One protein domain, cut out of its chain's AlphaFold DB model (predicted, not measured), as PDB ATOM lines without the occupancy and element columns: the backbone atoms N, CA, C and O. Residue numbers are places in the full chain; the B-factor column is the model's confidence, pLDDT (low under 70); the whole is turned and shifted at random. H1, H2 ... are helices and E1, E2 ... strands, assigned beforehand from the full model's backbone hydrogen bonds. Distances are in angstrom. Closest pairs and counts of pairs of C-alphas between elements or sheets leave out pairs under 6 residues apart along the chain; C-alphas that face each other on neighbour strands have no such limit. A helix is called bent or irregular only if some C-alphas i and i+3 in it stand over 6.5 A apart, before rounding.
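This is residues 44 to 211 of the 256 residues of an uncharacterized protein of Firmicutes bacterium (UniProt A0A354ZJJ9). One strongly twisted sheet folds back on itself into a flattened, nearly closed barrel: E1, E2, E3 and E7 make one wall, bent E5 turns the corner, and E4, E8 and E9 make the other wall, with edges E1 and E9 near each other. H1, H3 and H4 gather at one end, H2 stands over E2, and E6 pairs with the first part of E7. The printed part has 168 residues with five named helices and nine named strands, in the order H1 H2 E1 E2 H3 H4 E3 E4 E5 E6 E7 E8 E9 H5. The class is mixed, and the branched sheet has antiparallel neighbours throughout. The whole is compact, with a radius of gyration of the C-alphas of 16.7 A and spans of 45 by 36 by 33 A.

Start at H1, residues 46 to 50; it touches H3, residues 79 to 88, closest at C-alphas 49 and 84, 6.3 A. H2, residues 53 to 60, touches H3 at C-alphas 53 and 84, 5.2 A, opposite ways at a shallow tilt of 29 degrees. H2 stands up from the sheet over E2, residues 71 to 76. E1, residues 61 to 65, forms a hairpin with E2; find N 62 and O 74, 2.8 A. On E2's other side is E3, residues 111 to 120, with N 73 and O 117 at 2.9 A. H4, residues 97 to 110, only grazes the sheet with residues 105 to 110. E7, residues 163 to 175, has E3 on one side, N 114 to O 172 2.8 A; on the other are E5, residues 143 to 151, N 150 to O 171 3.0 A, and E6, residues 155 to 159, N 157 to O 165 2.8 A. E5 bends by 50 degrees at residue 147 and forms a hairpin with E4, residues 133 to 138, N 136 to O 144 3.0 A. E8, residues 188 to 195, is beside E4, N 135 to O 192 3.0 A, and forms a hairpin with E9, residues 198 to 205, N 191 to O 202 2.9 A. The closest C-alphas of E1 and E9 are 62 and 202, 6.1 A. H5, residues 207 to 211, is not on the sheet. Every O i to N i+4 pair is within hydrogen-bond range in H2, H3 and H4; H1 and H5 each have 0 of 1, and 1 of 2 O i to N i+3 pairs.

Find C-alpha 46 at (14.212, 14.632, 25.004), where H1 begins. H4 measures 19.9 A, E3 28.7 A, E5 23.7 A, E8 23.1 A and E9 22.3 A from first to last C-alpha. E7, the longest strand, runs 36.9 A from C-alpha 163 at (19.346, -24.059, 30.667). H5 ends at C-alpha 211, (-6.694, -2.231, 9.928).

The C-alphas farthest apart, of Gly 95 and Gly 197, are 49.8 A apart. The printed part has no cut; the links E3 to E4 and E7 to E8 are long, 12 residues each. Mean pLDDT of the printed part is 90.1; residues 177 to 179 and 207 to 211 are under 70.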
ATOM      1  N   LEU A  44      12.781  12.919  16.845       88.81
ATOM      2  CA  LEU A  44      13.287  12.400  18.122       88.81
ATOM      3  C   LEU A  44      13.667  13.541  19.077       88.81
ATOM      4  O   LEU A  44      14.499  14.392  18.745       88.81
ATOM      5  N   GLY A  45      13.079  13.527  20.273       90.44
ATOM      6  CA  GLY A  45      13.206  14.583  21.277       90.44
ATOM      7  C   GLY A  45      13.680  14.086  22.649       90.44
ATOM      8  O   GLY A  45      13.928  12.892  22.838       90.44
ATOM      9  N   PRO A  46      13.843  14.993  23.632       90.38
ATOM     10  CA  PRO A  46      14.212  14.632  25.004       90.38
ATOM     11  C   PRO A  46      13.295  13.575  25.633       90.38
ATOM     12  O   PRO A  46      13.750  12.756  26.423       90.38
ATOM     13  N   GLU A  47      12.017  13.555  25.254       90.12
ATOM     14  CA  GLU A  47      11.036  12.554  25.672       90.12
ATOM     15  C   GLU A  47      11.417  11.120  25.276       90.12
ATOM     16  O   GLU A  47      11.059  10.175  25.978       90.12
ATOM     17  N   ASP A  48      12.171  10.943  24.189       90.81
ATOM     18  CA  ASP A  48      12.575   9.624  23.711       90.81
ATOM     19  C   ASP A  48      13.780   9.066  24.488       90.81
ATOM     20  O   ASP A  48      14.048   7.866  24.406       90.81
ATOM     21  N   LEU A  49      14.471   9.887  25.292       90.75
ATOM     22  CA  LEU A  49      15.592   9.444  26.133       90.75
ATOM     23  C   LEU A  49      15.153   8.460  27.223       90.75
ATOM     24  O   LEU A  49      15.940   7.621  27.655       90.75
ATOM     25  N   GLU A  50      13.895   8.535  27.658       88.50
ATOM     26  CA  GLU A  50      13.324   7.641  28.672       88.50
ATOM     27  C   GLU A  50      12.672   6.385  28.066       88.50
ATOM     28  O   GLU A  50      12.073   5.577  28.783       88.50
ATOM     29  N   THR A  51      12.776   6.190  26.745       88.00
ATOM     30  CA  THR A  51      12.144   5.055  26.066       88.00
ATOM     31  C   THR A  51      12.670   3.725  26.603       88.00
ATOM     32  O   THR A  51      13.873   3.495  26.726       88.00
ATOM     33  N   ASN A  52      11.755   2.797  26.899       86.38
ATOM     34  CA  ASN A  52      12.107   1.491  27.448       86.38
ATOM     35  C   ASN A  52      12.849   0.619  26.417       86.38
ATOM     36  O   ASN A  52      12.227  -0.101  25.631       86.38
ATOM     37  N   TYR A  53      14.181   0.624  26.494       88.00
ATOM     38  CA  TYR A  53      15.084  -0.181  25.665       88.00
ATOM     39  C   TYR A  53      14.678  -1.661  25.567       88.00
ATOM     40  O   TYR A  53      14.609  -2.225  24.476       88.00
ATOM     41  N   TYR A  54      14.361  -2.305  26.695       86.81
ATOM     42  CA  TYR A  54      13.998  -3.726  26.699       86.81
ATOM     43  C   TYR A  54      12.640  -3.984  26.048       86.81
ATOM     44  O   TYR A  54      12.463  -5.021  25.410       86.81
ATOM     45  N   GLY A  55      11.702  -3.042  26.191       86.19
ATOM     46  CA  GLY A  55      10.423  -3.076  25.486       86.19
ATOM     47  C   GLY A  55      10.634  -3.081  23.975       86.19
ATOM     48  O   GLY A  55      10.157  -3.989  23.298       86.19
ATOM     49  N   LEU A  56      11.459  -2.153  23.482       87.88
ATOM     50  CA  LEU A  56      11.802  -2.055  22.065       87.88
ATOM     51  C   LEU A  56      12.530  -3.299  21.539       87.88
ATOM     52  O   LEU A  56      12.222  -3.761  20.449       87.88
ATOM     53  N   ILE A  57      13.461  -3.899  22.295       90.38
ATOM     54  CA  ILE A  57      14.093  -5.158  21.856       90.38
ATOM     55  C   ILE A  57      13.038  -6.241  21.637       90.38
ATOM     56  O   ILE A  57      13.091  -6.947  20.632       90.38
ATOM     57  N   ILE A  58      12.112  -6.413  22.583       86.88
ATOM     58  CA  ILE A  58      11.072  -7.445  22.483       86.88
ATOM     59  C   ILE A  58      10.189  -7.178  21.265       86.88
ATOM     60  O   ILE A  58       9.912  -8.100  20.503       86.88
ATOM     61  N   GLU A  59       9.793  -5.924  21.081       86.81
ATOM     62  CA  GLU A  59       8.953  -5.463  19.981       86.81
ATOM     63  C   GLU A  59       9.606  -5.688  18.606       86.81
ATOM     64  O   GLU A  59       8.964  -6.182  17.677       86.81
ATOM     65  N   TRP A  60      10.905  -5.405  18.489       92.19
ATOM     66  CA  TRP A  60      11.638  -5.467  17.226       92.19
ATOM     67  C   TRP A  60      12.314  -6.809  16.940       92.19
ATOM     68  O   TRP A  60      12.898  -6.966  15.866       92.19
ATOM     69  N   THR A  61      12.217  -7.797  17.834       94.31
ATOM     70  CA  THR A  61      12.873  -9.101  17.659       94.31
ATOM     71  C   THR A  61      11.937 -10.160  17.086       94.31
ATOM     72  O   THR A  61      10.956 -10.553  17.711       94.31
ATOM     73  N   GLN A  62      12.324 -10.733  15.949       94.69
ATOM     74  CA  GLN A  62      11.750 -11.968  15.422       94.69
ATOM     75  C   GLN A  62      12.629 -13.163  15.776       94.69
ATOM     76  O   GLN A  62      13.850 -13.051  15.880       94.69
ATOM     77  N   LYS A  63      12.007 -14.328  15.964       94.38
ATOM     78  CA  LYS A  63      12.705 -15.560  16.344       94.38
ATOM     79  C   LYS A  63      12.334 -16.695  15.410       94.38
ATOM     80  O   LYS A  63      11.167 -16.852  15.060       94.38
ATOM     81  N   ALA A  64      13.312 -17.522  15.072       94.44
ATOM     82  CA  ALA A  64      13.092 -18.734  14.300       94.44
ATOM     83  C   ALA A  64      14.028 -19.857  14.759       94.44
ATOM     84  O   ALA A  64      15.034 -19.637  15.439       94.44
ATOM     85  N   SER A  65      13.676 -21.079  14.376       93.31
ATOM     86  CA  SER A  65      14.583 -22.220  14.419       93.31
ATOM     87  C   SER A  65      15.116 -22.455  13.014       93.31
ATOM     88  O   SER A  65      14.339 -22.548  12.064       93.31
ATOM     89  N   LEU A  66      16.435 -22.510  12.907       93.19
ATOM     90  CA  LEU A  66      17.160 -22.876  11.703       93.19
ATOM     91  C   LEU A  66      17.529 -24.365  11.768       93.19
ATOM     92  O   LEU A  66      17.276 -25.046  12.772       93.19
ATOM     93  N   ASP A  67      18.160 -24.854  10.707       89.00
ATOM     94  CA  ASP A  67      18.729 -26.198  10.667       89.00
ATOM     95  C   ASP A  67      19.757 -26.438  11.792       89.00
ATOM     96  O   ASP A  67      20.226 -25.524  12.476       89.00
ATOM     97  N   ASP A  68      20.089 -27.712  12.024       88.06
ATOM     98  CA  ASP A  68      21.085 -28.136  13.015       88.06
ATOM     99  C   ASP A  68      20.804 -27.706  14.468       88.06
ATOM    100  O   ASP A  68      21.724 -27.668  15.294       88.06
ATOM    101  N   ASN A  69      19.530 -27.457  14.797       90.75
ATOM    102  CA  ASN A  69      19.049 -26.971  16.097       90.75
ATOM    103  C   ASN A  69      19.599 -25.589  16.485       90.75
ATOM    104  O   ASN A  69      19.765 -25.294  17.674       90.75
ATOM    105  N   ILE A  70      19.886 -24.737  15.502       94.50
ATOM    106  CA  ILE A  70      20.270 -23.349  15.755       94.50
ATOM    107  C   ILE A  70      18.996 -22.528  15.995       94.50
ATOM    108  O   ILE A  70      18.051 -22.551  15.212       94.50
ATOM    109  N   SER A  71      18.949 -21.786  17.098       95.19
ATOM    110  CA  SER A  71      17.927 -20.763  17.332       95.19
ATOM    111  C   SER A  71      18.474 -19.429  16.849       95.19
ATOM    112  O   SER A  71      19.553 -19.032  17.281       95.19
ATOM    113  N   VAL A  72      17.715 -18.718  16.021       96.88
ATOM    114  CA  VAL A  72      18.047 -17.356  15.597       96.88
ATOM    115  C   VAL A  72      17.071 -16.361  16.208       96.88
ATOM    116  O   VAL A  72      15.866 -16.615  16.279       96.88
ATOM    117  N   GLU A  73      17.599 -15.231  16.656       96.69
ATOM    118  CA  GLU A  73      16.834 -14.034  16.984       96.69
ATOM    119  C   GLU A  73      17.378 -12.892  16.127       96.69
ATOM    120  O   GLU A  73      18.581 -12.641  16.129       96.69
ATOM    121  N   VAL A  74      16.518 -12.217  15.374       97.56
ATOM    122  CA  VAL A  74      16.897 -11.056  14.567       97.56
ATOM    123  C   VAL A  74      16.120  -9.865  15.088       97.56
ATOM    124  O   VAL A  74      14.896  -9.918  15.142       97.56
ATOM    125  N   CYS A  75      16.822  -8.809  15.474       96.50
ATOM    126  CA  CYS A  75      16.246  -7.555  15.932       96.50
ATOM    127  C   CYS A  75      16.495  -6.471  14.884       96.50
ATOM    128  O   CYS A  75      17.647  -6.234  14.511       96.50
ATOM    129  N   TYR A  76      15.431  -5.828  14.402       94.12
ATOM    130  CA  TYR A  76      15.565  -4.609  13.607       94.12
ATOM    131  C   TYR A  76      15.971  -3.455  14.529       94.12
ATOM    132  O   TYR A  76      15.314  -3.205  15.537       94.12
ATOM    133  N   VAL A  77      17.062  -2.758  14.207       93.69
ATOM    134  CA  VAL A  77      17.529  -1.636  15.027       93.69
ATOM    135  C   VAL A  77      16.839  -0.359  14.546       93.69
ATOM    136  O   VAL A  77      17.388   0.415  13.767       93.69
ATOM    137  N   ASP A  78      15.598  -0.179  15.001       91.88
ATOM    138  CA  ASP A  78      14.810   1.038  14.789       91.88
ATOM    139  C   ASP A  78      15.535   2.285  15.338       91.88
ATOM    140  O   ASP A  78      16.218   2.165  16.359       91.88
ATOM    141  N   PRO A  79      15.375   3.491  14.756       92.12
ATOM    142  CA  PRO A  79      15.988   4.707  15.291       92.12
ATOM    143  C   PRO A  79      15.699   4.969  16.775       92.12
ATOM    144  O   PRO A  79      16.612   5.369  17.501       92.12
ATOM    145  N   LYS A  80      14.489   4.671  17.278       92.50
ATOM    146  CA  LYS A  80      14.210   4.773  18.725       92.50
ATOM    147  C   LYS A  80      14.983   3.739  19.534       92.50
ATOM    148  O   LYS A  80      15.430   4.042  20.637       92.50
ATOM    149  N   LEU A  81      15.174   2.532  18.999       94.19
ATOM    150  CA  LEU A  81      15.979   1.501  19.655       94.19
ATOM    151  C   LEU A  81      17.467   1.869  19.648       94.19
ATOM    152  O   LEU A  81      18.140   1.663  20.656       94.19
ATOM    153  N   ALA A  82      17.972   2.446  18.557       94.12
ATOM    154  CA  ALA A  82      19.336   2.956  18.478       94.12
ATOM    155  C   ALA A  82      19.575   4.064  19.516       94.12
ATOM    156  O   ALA A  82      20.579   4.029  20.225       94.12
ATOM    157  N   LEU A  83      18.641   5.012  19.648       94.94
ATOM    158  CA  LEU A  83      18.699   6.049  20.678       94.94
ATOM    159  C   LEU A  83      18.656   5.447  22.088       94.94
ATOM    160  O   LEU A  83      19.535   5.728  22.897       94.94
ATOM    161  N   ALA A  84      17.684   4.577  22.372       94.75
ATOM    162  CA  ALA A  84      17.546   3.953  23.684       94.75
ATOM    163  C   ALA A  84      18.781   3.116  24.071       94.75
ATOM    164  O   ALA A  84      19.180   3.124  25.232       94.75
ATOM    165  N   SER A  85      19.414   2.429  23.108       94.88
ATOM    166  CA  SER A  85      20.683   1.721  23.334       94.88
ATOM    167  C   SER A  85      21.784   2.697  23.738       94.88
ATOM    168  O   SER A  85      22.394   2.517  24.784       94.88
ATOM    169  N   ALA A  86      21.982   3.769  22.967       94.88
ATOM    170  CA  ALA A  86      23.035   4.745  23.228       94.88
ATOM    171  C   ALA A  86      22.839   5.498  24.557       94.88
ATOM    172  O   ALA A  86      23.811   5.864  25.217       94.88
ATOM    173  N   VAL A  87      21.593   5.691  25.000       95.12
ATOM    174  CA  VAL A  87      21.296   6.212  26.345       95.12
ATOM    175  C   VAL A  87      21.693   5.207  27.430       95.12
ATOM    176  O   VAL A  87      22.339   5.590  28.405       95.12
ATOM    177  N   VAL A  88      21.348   3.923  27.270       94.38
ATOM    178  CA  VAL A  88      21.741   2.855  28.212       94.38
ATOM    179  C   VAL A  88      23.263   2.719  28.298       94.38
ATOM    180  O   VAL A  88      23.796   2.523  29.392       94.38
ATOM    181  N   ASP A  89      23.951   2.879  27.170       94.50
ATOM    182  CA  ASP A  89      25.410   2.824  27.071       94.50
ATOM    183  C   ASP A  89      26.091   4.115  27.587       94.50
ATOM    184  O   ASP A  89      27.310   4.160  27.758       94.50
ATOM    185  N   GLY A  90      25.311   5.154  27.915       94.00
ATOM    186  CA  GLY A  90      25.797   6.431  28.447       94.00
ATOM    187  C   GLY A  90      26.425   7.354  27.399       94.00
ATOM    188  O   GLY A  90      27.102   8.318  27.759       94.00
ATOM    189  N   GLU A  91      26.216   7.069  26.115       95.06
ATOM    190  CA  GLU A  91      26.731   7.843  24.982       95.06
ATOM    191  C   GLU A  91      25.871   9.079  24.689       95.06
ATOM    192  O   GLU A  91      26.378  10.096  24.207       95.06
ATOM    193  N   VAL A  92      24.572   9.017  25.007       95.94
ATOM    194  CA  VAL A  92      23.594  10.071  24.700       95.94
ATOM    195  C   VAL A  92      22.922  10.612  25.958       95.94
ATOM    196  O   VAL A  92      22.589   9.889  26.894       95.94
ATOM    197  N   SER A  93      22.707  11.924  25.955       93.88
ATOM    198  CA  SER A  93      22.010  12.717  26.965       93.88
ATOM    199  C   SER A  93      21.297  13.893  26.289       93.88
ATOM    200  O   SER A  93      21.523  14.173  25.112       93.88
ATOM    201  N   GLU A  94      20.497  14.660  27.033       93.88
ATOM    202  CA  GLU A  94      19.864  15.880  26.500       93.88
ATOM    203  C   GLU A  94      20.873  16.859  25.872       93.88
ATOM    204  O   GLU A  94      20.563  17.530  24.891       93.88
ATOM    205  N   GLY A  95      22.097  16.928  26.409       94.19
ATOM    206  CA  GLY A  95      23.114  17.886  25.970       94.19
ATOM    207  C   GLY A  95      23.728  17.596  24.598       94.19
ATOM    208  O   GLY A  95      24.248  18.519  23.975       94.19
ATOM    209  N   ASN A  96      23.678  16.346  24.124       95.56
ATOM    210  CA  ASN A  96      24.237  15.928  22.831       95.56
ATOM    211  C   ASN A  96      23.216  15.229  21.917       95.56
ATOM    212  O   ASN A  96      23.583  14.782  20.832       95.56
ATOM    213  N   LEU A  97      21.937  15.183  22.311       94.75
ATOM    214  CA  LEU A  97      20.868  14.543  21.545       94.75
ATOM    215  C   LEU A  97      20.804  15.050  20.101       94.75
ATOM    216  O   LEU A  97      20.756  14.250  19.178       94.75
ATOM    217  N   GLN A  98      20.861  16.366  19.885       93.25
ATOM    218  CA  GLN A  98      20.756  16.933  18.538       93.25
ATOM    219  C   GLN A  98      21.902  16.487  17.613       93.25
ATOM    220  O   GLN A  98      21.674  16.207  16.437       93.25
ATOM    221  N   GLU A  99      23.127  16.417  18.138       93.88
ATOM    222  CA  GLU A  99      24.291  15.935  17.388       93.88
ATOM    223  C   GLU A  99      24.153  14.440  17.082       93.88
ATOM    224  O   GLU A  99      24.363  14.019  15.946       93.88
ATOM    225  N   TYR A 100      23.716  13.650  18.067       94.25
ATOM    226  CA  TYR A 100      23.479  12.222  17.890       94.25
ATOM    227  C   TYR A 100      22.382  11.932  16.858       94.25
ATOM    228  O   TYR A 100      22.576  11.091  15.985       94.25
ATOM    229  N   THR A 101      21.255  12.649  16.900       93.25
ATOM    230  CA  THR A 101      20.152  12.480  15.942       93.25
ATOM    231  C   THR A 101      20.605  12.760  14.508       93.25
ATOM    232  O   THR A 101      20.237  12.016  13.602       93.25
ATOM    233  N   ALA A 102      21.460  13.767  14.290       91.19
ATOM    234  CA  ALA A 102      22.022  14.048  12.968       91.19
ATOM    235  C   ALA A 102      22.941  12.915  12.467       91.19
ATOM    236  O   ALA A 102      22.856  12.514  11.306       91.19
ATOM    237  N   LEU A 103      23.783  12.358  13.346       91.94
ATOM    238  CA  LEU A 103      24.627  11.199  13.023       91.94
ATOM    239  C   LEU A 103      23.790   9.945  12.735       91.94
ATOM    240  O   LEU A 103      24.102   9.171  11.826       91.94
ATOM    241  N   LEU A 104      22.714   9.747  13.498       90.75
ATOM    242  CA  LEU A 104      21.791   8.635  13.316       90.75
ATOM    243  C   LEU A 104      21.057   8.739  11.976       90.75
ATOM    244  O   LEU A 104      20.934   7.739  11.275       90.75
ATOM    245  N   GLU A 105      20.624   9.939  11.588       88.00
ATOM    246  CA  GLU A 105      19.985  10.184  10.294       88.00
ATOM    247  C   GLU A 105      20.914   9.826   9.125       88.00
ATOM    248  O   GLU A 105      20.508   9.096   8.217       88.00
ATOM    249  N   GLU A 106      22.178  10.259   9.173       86.31
ATOM    250  CA  GLU A 106      23.181   9.902   8.163       86.31
ATOM    251  C   GLU A 106      23.414   8.382   8.108       86.31
ATOM    252  O   GLU A 106      23.422   7.780   7.028       86.31
ATOM    253  N   SER A 107      23.543   7.742   9.274       86.44
ATOM    254  CA  SER A 107      23.745   6.296   9.389       86.44
ATOM    255  C   SER A 107      22.571   5.503   8.802       86.44
ATOM    256  O   SER A 107      22.776   4.631   7.953       86.44
ATOM    257  N   CYS A 108      21.335   5.848   9.175       84.25
ATOM    258  CA  CYS A 108      20.113   5.208   8.685       84.25
ATOM    259  C   CYS A 108      19.843   5.487   7.197       84.25
ATOM    260  O   CYS A 108      19.236   4.663   6.508       84.25
ATOM    261  N   ALA A 109      20.298   6.629   6.673       81.38
ATOM    262  CA  ALA A 109      20.228   6.925   5.246       81.38
ATOM    263  C   ALA A 109      21.197   6.059   4.427       81.38
ATOM    264  O   ALA A 109      20.881   5.696   3.291       81.38
ATOM    265  N   ALA A 110      22.359   5.714   4.989       84.69
ATOM    266  CA  ALA A 110      23.379   4.910   4.321       84.69
ATOM    267  C   ALA A 110      23.164   3.394   4.477       84.69
ATOM    268  O   ALA A 110      23.541   2.612   3.592       84.69
ATOM    269  N   ARG A 111      22.624   2.966   5.623       89.81
ATOM    270  CA  ARG A 111      22.591   1.565   6.046       89.81
ATOM    271  C   ARG A 111      21.315   1.233   6.814       89.81
ATOM    272  O   ARG A 111      20.778   2.056   7.542       89.81
ATOM    273  N   THR A 112      20.874  -0.016   6.711       90.69
ATOM    274  CA  THR A 112      19.818  -0.565   7.573       90.69
ATOM    275  C   THR A 112      20.429  -1.544   8.570       90.69
ATOM    276  O   THR A 112      20.905  -2.602   8.143       90.69
ATOM    277  N   PRO A 113      20.453  -1.202   9.869       93.44
ATOM    278  CA  PRO A 113      21.059  -2.035  10.898       93.44
ATOM    279  C   PRO A 113      20.103  -3.106  11.448       93.44
ATOM    280  O   PRO A 113      18.921  -2.868  11.694       93.44
ATOM    281  N   PHE A 114      20.659  -4.288  11.702       95.56
ATOM    282  CA  PHE A 114      20.026  -5.397  12.406       95.56
ATOM    283  C   PHE A 114      21.005  -5.997  13.415       95.56
ATOM    284  O   PHE A 114      22.218  -5.996  13.207       95.56
ATOM    285  N   ARG A 115      20.471  -6.581  14.485       97.25
ATOM    286  CA  ARG A 115      21.231  -7.400  15.431       97.25
ATOM    287  C   ARG A 115      20.790  -8.851  15.301       97.25
ATOM    288  O   ARG A 115      19.619  -9.159  15.512       97.25
ATOM    289  N   VAL A 116      21.714  -9.737  14.946       97.88
ATOM    290  CA  VAL A 116      21.456 -11.170  14.757       97.88
ATOM    291  C   VAL A 116      22.099 -11.940  15.900       97.88
ATOM    292  O   VAL A 116      23.302 -11.846  16.122       97.88
ATOM    293  N   ARG A 117      21.309 -12.732  16.621       97.50
ATOM    294  CA  ARG A 117      21.788 -13.650  17.655       97.50
ATOM    295  C   ARG A 117      21.582 -15.077  17.200       97.50
ATOM    296  O   ARG A 117      20.447 -15.508  17.005       97.50
ATOM    297  N   LEU A 118      22.671 -15.821  17.089       97.38
ATOM    298  CA  LEU A 118      22.643 -17.259  16.853       97.38
ATOM    299  C   LEU A 118      22.863 -17.967  18.181       97.38
ATOM    300  O   LEU A 118      23.691 -17.547  18.985       97.38
ATOM    301  N   SER A 119      22.105 -19.022  18.456       96.69
ATOM    302  CA  SER A 119      22.210 -19.778  19.702       96.69
ATOM    303  C   SER A 119      22.140 -21.276  19.462       96.69
ATOM    304  O   SER A 119      21.317 -21.750  18.681       96.69
ATOM    305  N   HIS A 120      22.979 -22.029  20.167       96.31
ATOM    306  CA  HIS A 120      23.059 -23.481  20.053       96.31
ATOM    307  C   HIS A 120      23.471 -24.093  21.400       96.31
ATOM    308  O   HIS A 120      24.161 -23.469  22.206       96.31
ATOM    309  N   GLY A 121      23.011 -25.315  21.676       93.31
ATOM    310  CA  GLY A 121      23.114 -25.912  23.013       93.31
ATOM    311  C   GLY A 121      24.531 -26.300  23.444       93.31
ATOM    312  O   GLY A 121      24.805 -26.346  24.637       93.31
ATOM    313  N   SER A 122      25.430 -26.601  22.504       90.81
ATOM    314  CA  SER A 122      26.718 -27.235  22.845       90.81
ATOM    315  C   SER A 122      27.894 -26.922  21.922       90.81
ATOM    316  O   SER A 122      29.026 -27.243  22.266       90.81
ATOM    317  N   ASP A 123      27.640 -26.331  20.759       93.12
ATOM    318  CA  ASP A 123      28.619 -26.199  19.675       93.12
ATOM    319  C   ASP A 123      28.661 -24.752  19.201       93.12
ATOM    320  O   ASP A 123      27.655 -24.236  18.711       93.12
ATOM    321  N   THR A 124      29.812 -24.115  19.394       94.69
ATOM    322  CA  THR A 124      30.066 -22.722  19.031       94.69
ATOM    323  C   THR A 124      30.408 -22.554  17.555       94.69
ATOM    324  O   THR A 124      30.197 -21.471  17.023       94.69
ATOM    325  N   GLN A 125      30.872 -23.602  16.862       93.06
ATOM    326  CA  GLN A 125      31.208 -23.522  15.433       93.06
ATOM    327  C   GLN A 125      29.959 -23.313  14.574       93.06
ATOM    328  O   GLN A 125      30.006 -22.664  13.536       93.06
ATOM    329  N   LYS A 126      28.810 -23.802  15.047       93.06
ATOM    330  CA  LYS A 126      27.501 -23.578  14.422       93.06
ATOM    331  C   LYS A 126      26.993 -22.140  14.521       93.06
ATOM    332  O   LYS A 126      25.974 -21.820  13.916       93.06
ATOM    333  N   LEU A 127      27.651 -21.300  15.314       95.81
ATOM    334  CA  LEU A 127      27.237 -19.921  15.550       95.81
ATOM    335  C   LEU A 127      27.925 -18.930  14.618       95.81
ATOM    336  O   LEU A 127      27.731 -17.734  14.798       95.81
ATOM    337  N   ASP A 128      28.707 -19.404  13.647       94.50
ATOM    338  CA  ASP A 128      29.353 -18.574  12.636       94.50
ATOM    339  C   ASP A 128      28.326 -18.044  11.623       94.50
ATOM    340  O   ASP A 128      27.742 -18.801  10.843       94.50
ATOM    341  N   ILE A 129      28.101 -16.727  11.636       94.81
ATOM    342  CA  ILE A 129      27.167 -16.070  10.714       94.81
ATOM    343  C   ILE A 129      27.669 -16.088   9.267       94.81
ATOM    344  O   ILE A 129      26.856 -16.010   8.354       94.81
ATOM    345  N   SER A 130      28.981 -16.232   9.037       93.25
ATOM    346  CA  SER A 130      29.557 -16.261   7.685       93.25
ATOM    347  C   SER A 130      29.206 -17.531   6.905       93.25
ATOM    348  O   SER A 130      29.353 -17.573   5.687       93.25
ATOM    349  N   ALA A 131      28.688 -18.554   7.593       92.50
ATOM    350  CA  ALA A 131      28.131 -19.751   6.976       92.50
ATOM    351  C   ALA A 131      26.716 -19.545   6.395       92.50
ATOM    352  O   ALA A 131      26.135 -20.501   5.880       92.50
ATOM    353  N   TRP A 132      26.150 -18.340   6.520       93.81
ATOM    354  CA  TRP A 132      24.810 -17.987   6.065       93.81
ATOM    355  C   TRP A 132      24.869 -16.835   5.062       93.81
ATOM    356  O   TRP A 132      25.559 -15.841   5.280       93.81
ATOM    357  N   ASP A 133      24.066 -16.930   4.008       94.56
ATOM    358  CA  ASP A 133      23.772 -15.810   3.122       94.56
ATOM    359  C   ASP A 133      22.609 -15.009   3.717       94.56
ATOM    360  O   ASP A 133      21.512 -15.540   3.921       94.56
ATOM    361  N   LEU A 134      22.838 -13.728   4.008       95.75
ATOM    362  CA  LEU A 134      21.826 -12.836   4.570       95.75
ATOM    363  C   LEU A 134      21.356 -11.827   3.525       95.75
ATOM    364  O   LEU A 134      22.149 -11.092   2.935       95.75
ATOM    365  N   THR A 135      20.039 -11.731   3.360       94.56
ATOM    366  CA  THR A 135      19.409 -10.693   2.535       94.56
ATOM    367  C   THR A 135      18.271 -10.028   3.287       94.56
ATOM    368  O   THR A 135      17.584 -10.669   4.080       94.56
ATOM    369  N   VAL A 136      18.054  -8.741   3.025       94.25
ATOM    370  CA  VAL A 136      16.907  -7.997   3.552       94.25
ATOM    371  C   VAL A 136      15.979  -7.597   2.408       94.25
ATOM    372  O   VAL A 136      16.451  -7.231   1.328       94.25
ATOM    373  N   LYS A 137      14.664  -7.683   2.626       93.94
ATOM    374  CA  LYS A 137      13.618  -7.336   1.655       93.94
ATOM    375  C   LYS A 137      12.531  -6.470   2.274       93.94
ATOM    376  O   LYS A 137      12.275  -6.561   3.471       93.94
ATOM    377  N   ASN A 138      11.854  -5.678   1.449       91.94
ATOM    378  CA  ASN A 138      10.645  -4.954   1.841       91.94
ATOM    379  C   ASN A 138       9.497  -5.131   0.832       91.94
ATOM    380  O   ASN A 138       9.678  -5.640  -0.279       91.94
ATOM    381  N   ASP A 139       8.308  -4.650   1.200       90.75
ATOM    382  CA  ASP A 139       7.098  -4.750   0.373       90.75
ATOM    383  C   ASP A 139       7.120  -3.922  -0.918       90.75
ATOM    384  O   ASP A 139       6.258  -4.101  -1.781       90.75
ATOM    385  N   LYS A 140       8.113  -3.042  -1.068       86.81
ATOM    386  CA  LYS A 140       8.335  -2.208  -2.256       86.81
ATOM    387  C   LYS A 140       9.284  -2.855  -3.270       86.81
ATOM    388  O   LYS A 140       9.580  -2.246  -4.297       86.81
ATOM    389  N   GLY A 141       9.757  -4.074  -3.003       84.69
ATOM    390  CA  GLY A 141      10.680  -4.800  -3.874       84.69
ATOM    391  C   GLY A 141      12.143  -4.375  -3.731       84.69
ATOM    392  O   GLY A 141      12.959  -4.762  -4.566       84.69
ATOM    393  N   ALA A 142      12.494  -3.599  -2.697       85.62
ATOM    394  CA  ALA A 142      13.892  -3.380  -2.353       85.62
ATOM    395  C   ALA A 142      14.473  -4.679  -1.787       85.62
ATOM    396  O   ALA A 142      13.855  -5.321  -0.936       85.62
ATOM    397  N   GLN A 143      15.657  -5.049  -2.267       90.12
ATOM    398  CA  GLN A 143      16.410  -6.196  -1.787       90.12
ATOM    399  C   GLN A 143      17.880  -5.809  -1.705       90.12
ATOM    400  O   GLN A 143      18.446  -5.342  -2.694       90.12
ATOM    401  N   PHE A 144      18.483  -6.020  -0.540       89.00
ATOM    402  CA  PHE A 144      19.881  -5.688  -0.303       89.00
ATOM    403  C   PHE A 144      20.614  -6.853   0.358       89.00
ATOM    404  O   PHE A 144      20.042  -7.602   1.154       89.00
ATOM    405  N   GLU A 145      21.885  -6.995  -0.003       87.88
ATOM    406  CA  GLU A 145      22.826  -7.923   0.619       87.88
ATOM    407  C   GLU A 145      23.557  -7.231   1.774       87.88
ATOM    408  O   GLU A 145      23.596  -5.997   1.877       87.88
ATOM    409  N   VAL A 146      24.111  -8.046   2.665       91.62
ATOM    410  CA  VAL A 146      24.935  -7.575   3.776       91.62
ATOM    411  C   VAL A 146      26.186  -6.872   3.257       91.62
ATOM    412  O   VAL A 146      26.849  -7.349   2.341       91.62
ATOM    413  N   VAL A 147      26.529  -5.748   3.885       90.31
ATOM    414  CA  VAL A 147      27.757  -4.993   3.585       90.31
ATOM    415  C   VAL A 147      28.708  -4.878   4.763       90.31
ATOM    416  O   VAL A 147      29.878  -4.563   4.564       90.31
ATOM    417  N   ASP A 148      28.217  -5.109   5.976       91.62
ATOM    418  CA  ASP A 148      29.017  -5.018   7.191       91.62
ATOM    419  C   ASP A 148      28.511  -6.025   8.223       91.62
ATOM    420  O   ASP A 148      27.300  -6.164   8.419       91.62
ATOM    421  N   VAL A 149      29.446  -6.722   8.865       95.00
ATOM    422  CA  VAL A 149      29.195  -7.685   9.941       95.00
ATOM    423  C   VAL A 149      30.282  -7.509  10.988       95.00
ATOM    424  O   VAL A 149      31.469  -7.584  10.677       95.00
ATOM    425  N   SER A 150      29.881  -7.311  12.240       95.56
ATOM    426  CA  SER A 150      30.797  -7.209  13.379       95.56
ATOM    427  C   SER A 150      30.264  -7.956  14.600       95.56
ATOM    428  O   SER A 150      29.082  -8.296  14.663       95.56
ATOM    429  N   GLY A 151      31.142  -8.220  15.571       94.44
ATOM    430  CA  GLY A 151      30.851  -9.063  16.733       94.44
ATOM    431  C   GLY A 151      31.140 -10.539  16.458       94.44
ATOM    432  O   GLY A 151      32.086 -10.867  15.744       94.44
ATOM    433  N   GLY A 152      30.329 -11.425  17.034       92.56
ATOM    434  CA  GLY A 152      30.390 -12.861  16.765       92.56
ATOM    435  C   GLY A 152      31.168 -13.708  17.758       92.56
ATOM    436  O   GLY A 152      31.281 -14.913  17.549       92.56
ATOM    437  N   GLU A 153      31.680 -13.125  18.843       95.25
ATOM    438  CA  GLU A 153      32.308 -13.908  19.907       95.25
ATOM    439  C   GLU A 153      31.244 -14.743  20.641       95.25
ATOM    440  O   GLU A 153      30.300 -14.181  21.204       95.25
ATOM    441  N   PRO A 154      31.340 -16.089  20.628       95.19
ATOM    442  CA  PRO A 154      30.366 -16.927  21.308       95.19
ATOM    443  C   PRO A 154      30.522 -16.839  22.824       95.19
ATOM    444  O   PRO A 154      31.586 -17.111  23.379       95.19
ATOM    445  N   GLU A 155      29.421 -16.569  23.508       96.12
ATOM    446  CA  GLU A 155      29.353 -16.483  24.957       96.12
ATOM    447  C   GLU A 155      28.475 -17.589  25.535       96.12
ATOM    448  O   GLU A 155      27.434 -17.954  24.980       96.12
ATOM    449  N   LEU A 156      28.870 -18.107  26.698       95.94
ATOM    450  CA  LEU A 156      28.045 -19.037  27.456       95.94
ATOM    451  C   LEU A 156      26.952 -18.258  28.201       95.94
ATOM    452  O   LEU A 156      27.234 -17.461  29.096       95.94
ATOM    453  N   ARG A 157      25.693 -18.515  27.860       93.62
ATOM    454  CA  ARG A 157      24.512 -17.902  28.469       93.62
ATOM    455  C   ARG A 157      23.709 -18.946  29.237       93.62
ATOM    456  O   ARG A 157      23.757 -20.142  28.961       93.62
ATOM    457  N   THR A 158      22.947 -18.483  30.223       90.88
ATOM    458  CA  THR A 158      22.034 -19.325  31.004       90.88
ATOM    459  C   THR A 158      20.652 -18.693  30.998       90.88
ATOM    460  O   THR A 158      20.517 -17.488  31.190       90.88
ATOM    461  N   SER A 159      19.617 -19.499  30.778       84.94
ATOM    462  CA  SER A 159      18.222 -19.071  30.893       84.94
ATOM    463  C   SER A 159      17.401 -20.098  31.662       84.94
ATOM    464  O   SER A 159      17.683 -21.296  31.614       84.94
ATOM    465  N   TYR A 160      16.342 -19.638  32.327       80.75
ATOM    466  CA  TYR A 160      15.428 -20.518  33.057       80.75
ATOM    467  C   TYR A 160      14.717 -21.536  32.153       80.75
ATOM    468  O   TYR A 160      14.417 -22.636  32.600       80.75
ATOM    469  N   SER A 161      14.455 -21.188  30.890       79.06
ATOM    470  CA  SER A 161      13.693 -22.027  29.958       79.06
ATOM    471  C   SER A 161      14.552 -22.973  29.117       79.06
ATOM    472  O   SER A 161      14.061 -24.026  28.719       79.06
ATOM    473  N   ARG A 162      15.815 -22.623  28.831       78.31
ATOM    474  CA  ARG A 162      16.708 -23.417  27.962       78.31
ATOM    475  C   ARG A 162      17.909 -24.024  28.687       78.31
ATOM    476  O   ARG A 162      18.654 -24.781  28.078       78.31
ATOM    477  N   GLY A 163      18.117 -23.704  29.965       89.38
ATOM    478  CA  GLY A 163      19.346 -24.059  30.667       89.38
ATOM    479  C   GLY A 163      20.540 -23.273  30.121       89.38
ATOM    480  O   GLY A 163      20.400 -22.101  29.759       89.38
ATOM    481  N   THR A 164      21.707 -23.909  30.086       93.88
ATOM    482  CA  THR A 164      22.951 -23.322  29.574       93.88
ATOM    483  C   THR A 164      23.088 -23.557  28.070       93.88
ATOM    484  O   THR A 164      22.851 -24.664  27.594       93.88
ATOM    485  N   TYR A 165      23.467 -22.521  27.326       94.94
ATOM    486  CA  TYR A 165      23.624 -22.547  25.871       94.94
ATOM    487  C   TYR A 165      24.696 -21.546  25.430       94.94
ATOM    488  O   TYR A 165      25.026 -20.624  26.173       94.94
ATOM    489  N   TYR A 166      25.229 -21.708  24.223       96.69
ATOM    490  CA  TYR A 166      26.106 -20.717  23.606       96.69
ATOM    491  C   TYR A 166      25.297 -19.754  22.744       96.69
ATOM    492  O   TYR A 166      24.359 -20.177  22.062       96.69
ATOM    493  N   GLN A 167      25.675 -18.480  22.753       97.00
ATOM    494  CA  GLN A 167      25.098 -17.445  21.905       97.00
ATOM    495  C   GLN A 167      26.196 -16.560  21.324       97.00
ATOM    496  O   GLN A 167      27.073 -16.126  22.059       97.00
ATOM    497  N   ALA A 168      26.127 -16.277  20.027       97.69
ATOM    498  CA  ALA A 168      26.944 -15.259  19.377       97.69
ATOM    499  C   ALA A 168      26.022 -14.140  18.887       97.69
ATOM    500  O   ALA A 168      24.976 -14.417  18.290       97.69
ATOM    501  N   GLU A 169      26.392 -12.894  19.167       97.81
ATOM    502  CA  GLU A 169      25.673 -11.699  18.728       97.81
ATOM    503  C   GLU A 169      26.466 -10.981  17.637       97.81
ATOM    504  O   GLU A 169      27.671 -10.768  17.769       97.81
ATOM    505  N   TYR A 170      25.768 -10.596  16.574       97.88
ATOM    506  CA  TYR A 170      26.317  -9.910  15.416       97.88
ATOM    507  C   TYR A 170      25.553  -8.619  15.160       97.88
ATOM    508  O   TYR A 170      24.320  -8.625  15.130       97.88
ATOM    509  N   ASN A 171      26.277  -7.534  14.901       96.75
ATOM    510  CA  ASN A 171      25.702  -6.339  14.294       96.75
ATOM    511  C   ASN A 171      25.880  -6.457  12.782       96.75
ATOM    512  O   ASN A 171      27.000  -6.623  12.296       96.75
ATOM    513  N   VAL A 172      24.772  -6.402  12.053       96.19
ATOM    514  CA  VAL A 172      24.710  -6.598  10.607       96.19
ATOM    515  C   VAL A 172      24.122  -5.350   9.971       96.19
ATOM    516  O   VAL A 172      23.102  -4.841  10.433       96.19
ATOM    517  N   ALA A 173      24.736  -4.864   8.896       93.69
ATOM    518  CA  ALA A 173      24.213  -3.738   8.134       93.69
ATOM    519  C   ALA A 173      24.018  -4.097   6.660       93.69
ATOM    520  O   ALA A 173      24.862  -4.746   6.039       93.69
ATOM    521  N   PHE A 174      22.919  -3.607   6.091       91.81
ATOM    522  CA  PHE A 174      22.589  -3.725   4.672       91.81
ATOM    523  C   PHE A 174      22.725  -2.358   4.003       91.81
ATOM    524  O   PHE A 174      22.244  -1.360   4.544       91.81
ATOM    525  N   ALA A 175      23.386  -2.281   2.844       84.81
ATOM    526  CA  ALA A 175      23.550  -1.012   2.136       84.81
ATOM    527  C   ALA A 175      22.250  -0.610   1.455       84.81
ATOM    528  O   ALA A 175      21.712  -1.344   0.633       84.81
ATOM    529  N   THR A 176      21.791   0.605   1.715       75.44
ATOM    530  CA  THR A 176      20.496   1.073   1.214       75.44
ATOM    531  C   THR A 176      20.594   1.811  -0.126       75.44
ATOM    532  O   THR A 176      19.627   2.398  -0.612       75.44
ATOM    533  N   SER A 177      21.765   1.778  -0.778       69.12
ATOM    534  CA  SER A 177      22.045   2.466  -2.051       69.12
ATOM    535  C   SER A 177      21.663   3.960  -2.051       69.12
ATOM    536  O   SER A 177      21.308   4.510  -3.094       69.12
ATOM    537  N   GLY A 178      21.700   4.612  -0.881       65.81
ATOM    538  CA  GLY A 178      21.326   6.020  -0.706       65.81
ATOM    539  C   GLY A 178      19.819   6.297  -0.746       65.81
ATOM    540  O   GLY A 178      19.413   7.443  -0.925       65.81
ATOM    541  N   LYS A 179      18.977   5.267  -0.622       67.38
ATOM    542  CA  LYS A 179      17.524   5.394  -0.460       67.38
ATOM    543  C   LYS A 179      17.146   4.920   0.933       67.38
ATOM    544  O   LYS A 179      17.742   3.976   1.420       67.38
ATOM    545  N   GLN A 180      16.132   5.499   1.565       71.50
ATOM    546  CA  GLN A 180      15.629   4.908   2.805       71.50
ATOM    547  C   GLN A 180      15.046   3.517   2.516       71.50
ATOM    548  O   GLN A 180      14.218   3.353   1.618       71.50
ATOM    549  N   PHE A 181      15.500   2.509   3.263       82.00
ATOM    550  CA  PHE A 181      14.964   1.147   3.176       82.00
ATOM    551  C   PHE A 181      13.513   1.067   3.666       82.00
ATOM    552  O   PHE A 181      12.750   0.213   3.211       82.00
ATOM    553  N   MET A 182      13.139   1.979   4.562       83.25
ATOM    554  CA  MET A 182      11.811   2.079   5.146       83.25
ATOM    555  C   MET A 182      11.254   3.481   4.962       83.25
ATOM    556  O   MET A 182      11.950   4.477   5.118       83.25
ATOM    557  N   THR A 183       9.971   3.529   4.654       80.12
ATOM    558  CA  THR A 183       9.160   4.734   4.498       80.12
ATOM    559  C   THR A 183       7.883   4.577   5.326       80.12
ATOM    560  O   THR A 183       7.525   3.443   5.660       80.12
ATOM    561  N   PRO A 184       7.145   5.662   5.628       79.75
ATOM    562  CA  PRO A 184       5.894   5.574   6.392       79.75
ATOM    563  C   PRO A 184       4.836   4.626   5.798       79.75
ATOM    564  O   PRO A 184       3.959   4.152   6.506       79.75
ATOM    565  N   ASP A 185       4.906   4.339   4.494       81.12
ATOM    566  CA  ASP A 185       4.005   3.432   3.776       81.12
ATOM    567  C   ASP A 185       4.593   2.024   3.547       81.12
ATOM    568  O   ASP A 185       4.029   1.230   2.781       81.12
ATOM    569  N   THR A 186       5.735   1.708   4.169       86.56
ATOM    570  CA  THR A 186       6.311   0.357   4.175       86.56
ATOM    571  C   THR A 186       5.431  -0.556   5.018       86.56
ATOM    572  O   THR A 186       5.188  -0.293   6.191       86.56
ATOM    573  N   ARG A 187       4.942  -1.645   4.420       86.81
ATOM    574  CA  ARG A 187       3.988  -2.561   5.072       86.81
ATOM    575  C   ARG A 187       4.648  -3.763   5.715       86.81
ATOM    576  O   ARG A 187       4.092  -4.337   6.643       86.81
ATOM    577  N   TRP A 188       5.802  -4.172   5.210       91.00
ATOM    578  CA  TRP A 188       6.587  -5.225   5.831       91.00
ATOM    579  C   TRP A 188       8.048  -5.145   5.422       91.00
ATOM    580  O   TRP A 188       8.385  -4.664   4.336       91.00
ATOM    581  N   ILE A 189       8.890  -5.695   6.290       92.94
ATOM    582  CA  ILE A 189      10.287  -6.013   6.005       92.94
ATOM    583  C   ILE A 189      10.553  -7.470   6.374       92.94
ATOM    584  O   ILE A 189       9.869  -8.037   7.230       92.94
ATOM    585  N   SER A 190      11.539  -8.088   5.738       94.88
ATOM    586  CA  SER A 190      12.007  -9.412   6.123       94.88
ATOM    587  C   SER A 190      13.511  -9.564   5.980       94.88
ATOM    588  O   SER A 190      14.135  -8.963   5.106       94.88
ATOM    589  N   VAL A 191      14.081 -10.382   6.859       96.31
ATOM    590  CA  VAL A 191      15.452 -10.880   6.761       96.31
ATOM    591  C   VAL A 191      15.371 -12.347   6.377       96.31
ATOM    592  O   VAL A 191      14.648 -13.125   7.002       96.31
ATOM    593  N   ILE A 192      16.111 -12.720   5.342       96.19
ATOM    594  CA  ILE A 192      16.213 -14.092   4.861       96.19
ATOM    595  C   ILE A 192      17.620 -14.585   5.160       96.19
ATOM    596  O   ILE A 192      18.592 -13.962   4.730       96.19
ATOM    597  N   LEU A 193      17.701 -15.701   5.882       96.19
ATOM    598  CA  LEU A 193      18.929 -16.446   6.116       96.19
ATOM    599  C   LEU A 193      18.894 -17.705   5.259       96.19
ATOM    600  O   LEU A 193      17.978 -18.522   5.397       96.19
ATOM    601  N   SER A 194      19.885 -17.861   4.391       94.44
ATOM    602  CA  SER A 194      19.975 -18.989   3.472       94.44
ATOM    603  C   SER A 194      21.274 -19.760   3.671       94.44
ATOM    604  O   SER A 194      22.332 -19.170   3.869       94.44
ATOM    605  N   LYS A 195      21.193 -21.089   3.623       93.44
ATOM    606  CA  LYS A 195      22.344 -21.992   3.685       93.44
ATOM    607  C   LYS A 195      22.010 -23.281   2.942       93.44
ATOM    608  O   LYS A 195      20.904 -23.796   3.070       93.44
ATOM    609  N   ASP A 196      22.940 -23.776   2.126       91.19
ATOM    610  CA  ASP A 196      22.813 -25.051   1.399       91.19
ATOM    611  C   ASP A 196      21.502 -25.201   0.587       91.19
ATOM    612  O   ASP A 196      20.961 -26.292   0.417       91.19
ATOM    613  N   GLY A 197      20.975 -24.087   0.062       87.50
ATOM    614  CA  GLY A 197      19.730 -24.046  -0.717       87.50
ATOM    615  C   GLY A 197      18.438 -24.003   0.111       87.50
ATOM    616  O   GLY A 197      17.358 -23.864  -0.466       87.50
ATOM    617  N   VAL A 198      18.525 -24.066   1.441       91.44
ATOM    618  CA  VAL A 198      17.407 -23.832   2.365       91.44
ATOM    619  C   VAL A 198      17.379 -22.353   2.739       91.44
ATOM    620  O   VAL A 198      18.423 -21.727   2.897       91.44
ATOM    621  N   SER A 199      16.187 -21.761   2.825       94.25
ATOM    622  CA  SER A 199      16.004 -20.351   3.191       94.25
ATOM    623  C   SER A 199      14.969 -20.218   4.298       94.25
ATOM    624  O   SER A 199      13.881 -20.787   4.203       94.25
ATOM    625  N   HIS A 200      15.297 -19.431   5.316       95.12
ATOM    626  CA  HIS A 200      14.429 -19.111   6.441       95.12
ATOM    627  C   HIS A 200      14.130 -17.614   6.434       95.12
ATOM    628  O   HIS A 200      15.048 -16.799   6.416       95.12
ATOM    629  N   GLU A 201      12.849 -17.252   6.456       95.56
ATOM    630  CA  GLU A 201      12.402 -15.859   6.454       95.56
ATOM    631  C   GLU A 201      11.898 -15.453   7.842       95.56
ATOM    632  O   GLU A 201      11.021 -16.103   8.414       95.56
ATOM    633  N   LEU A 202      12.434 -14.351   8.366       95.62
ATOM    634  CA  LEU A 202      11.906 -13.651   9.532       95.62
ATOM    635  C   LEU A 202      11.289 -12.337   9.058       95.62
ATOM    636  O   LEU A 202      11.984 -11.509   8.472       95.62
ATOM    637  N   LYS A 203       9.985 -12.160   9.285       93.06
ATOM    638  CA  LYS A 203       9.192 -11.054   8.736       93.06
ATOM    639  C   LYS A 203       8.583 -10.199   9.847       93.06
ATOM    640  O   LYS A 203       7.997 -10.733  10.783       93.06
ATOM    641  N   TRP A 204       8.647  -8.883   9.678       91.44
ATOM    642  CA  TRP A 204       7.882  -7.900  10.441       91.44
ATOM    643  C   TRP A 204       6.743  -7.397   9.561       91.44
ATOM    644  O   TRP A 204       6.988  -6.909   8.457       91.44
ATOM    645  N   ASP A 205       5.506  -7.549  10.025       88.06
ATOM    646  CA  ASP A 205       4.311  -7.115   9.304       88.06
ATOM    647  C   ASP A 205       3.675  -5.916  10.018       88.06
ATOM    648  O   ASP A 205       3.203  -6.035  11.145       88.06
ATOM    649  N   PHE A 206       3.688  -4.764   9.351       81.44
ATOM    650  CA  PHE A 206       3.159  -3.485   9.832       81.44
ATOM    651  C   PHE A 206       1.721  -3.242   9.345       81.44
ATOM    652  O   PHE A 206       1.018  -2.364   9.845       81.44
ATOM    653  N   SER A 207       1.249  -4.033   8.372       65.06
ATOM    654  CA  SER A 207      -0.047  -3.853   7.696       65.06
ATOM    655  C   SER A 207      -1.251  -4.013   8.621       65.06
ATOM    656  O   SER A 207      -2.334  -3.509   8.330       65.06
ATOM    657  N   SER A 208      -1.098  -4.758   9.713       54.16
ATOM    658  CA  SER A 208      -2.180  -5.003  10.658       54.16
ATOM    659  C   SER A 208      -2.512  -3.758  11.490       54.16
ATOM    660  O   SER A 208      -3.635  -3.664  11.980       54.16
ATOM    661  N   GLY A 209      -1.577  -2.810  11.662       49.62
ATOM    662  CA  GLY A 209      -1.772  -1.627  12.515       49.62
ATOM    663  C   GLY A 209      -2.841  -0.683  11.966       49.62
ATOM    664  O   GLY A 209      -3.711  -0.222  12.700       49.62
ATOM    665  N   VAL A 210      -2.856  -0.509  10.641       47.84
ATOM    666  CA  VAL A 210      -3.824   0.339   9.926       47.84
ATOM    667  C   VAL A 210      -5.243  -0.245   9.984       47.84
ATOM    668  O   VAL A 210      -6.212   0.482  10.187       47.84
ATOM    669  N   ALA A 211      -5.386  -1.571   9.872       46.94
ATOM    670  CA  ALA A 211      -6.694  -2.231   9.928       46.94
ATOM    671  C   ALA A 211      -7.335  -2.170  11.328       46.94
ATOM    672  O   ALA A 211      -8.559  -2.103  11.452       46.94
TER     673      ALA A 211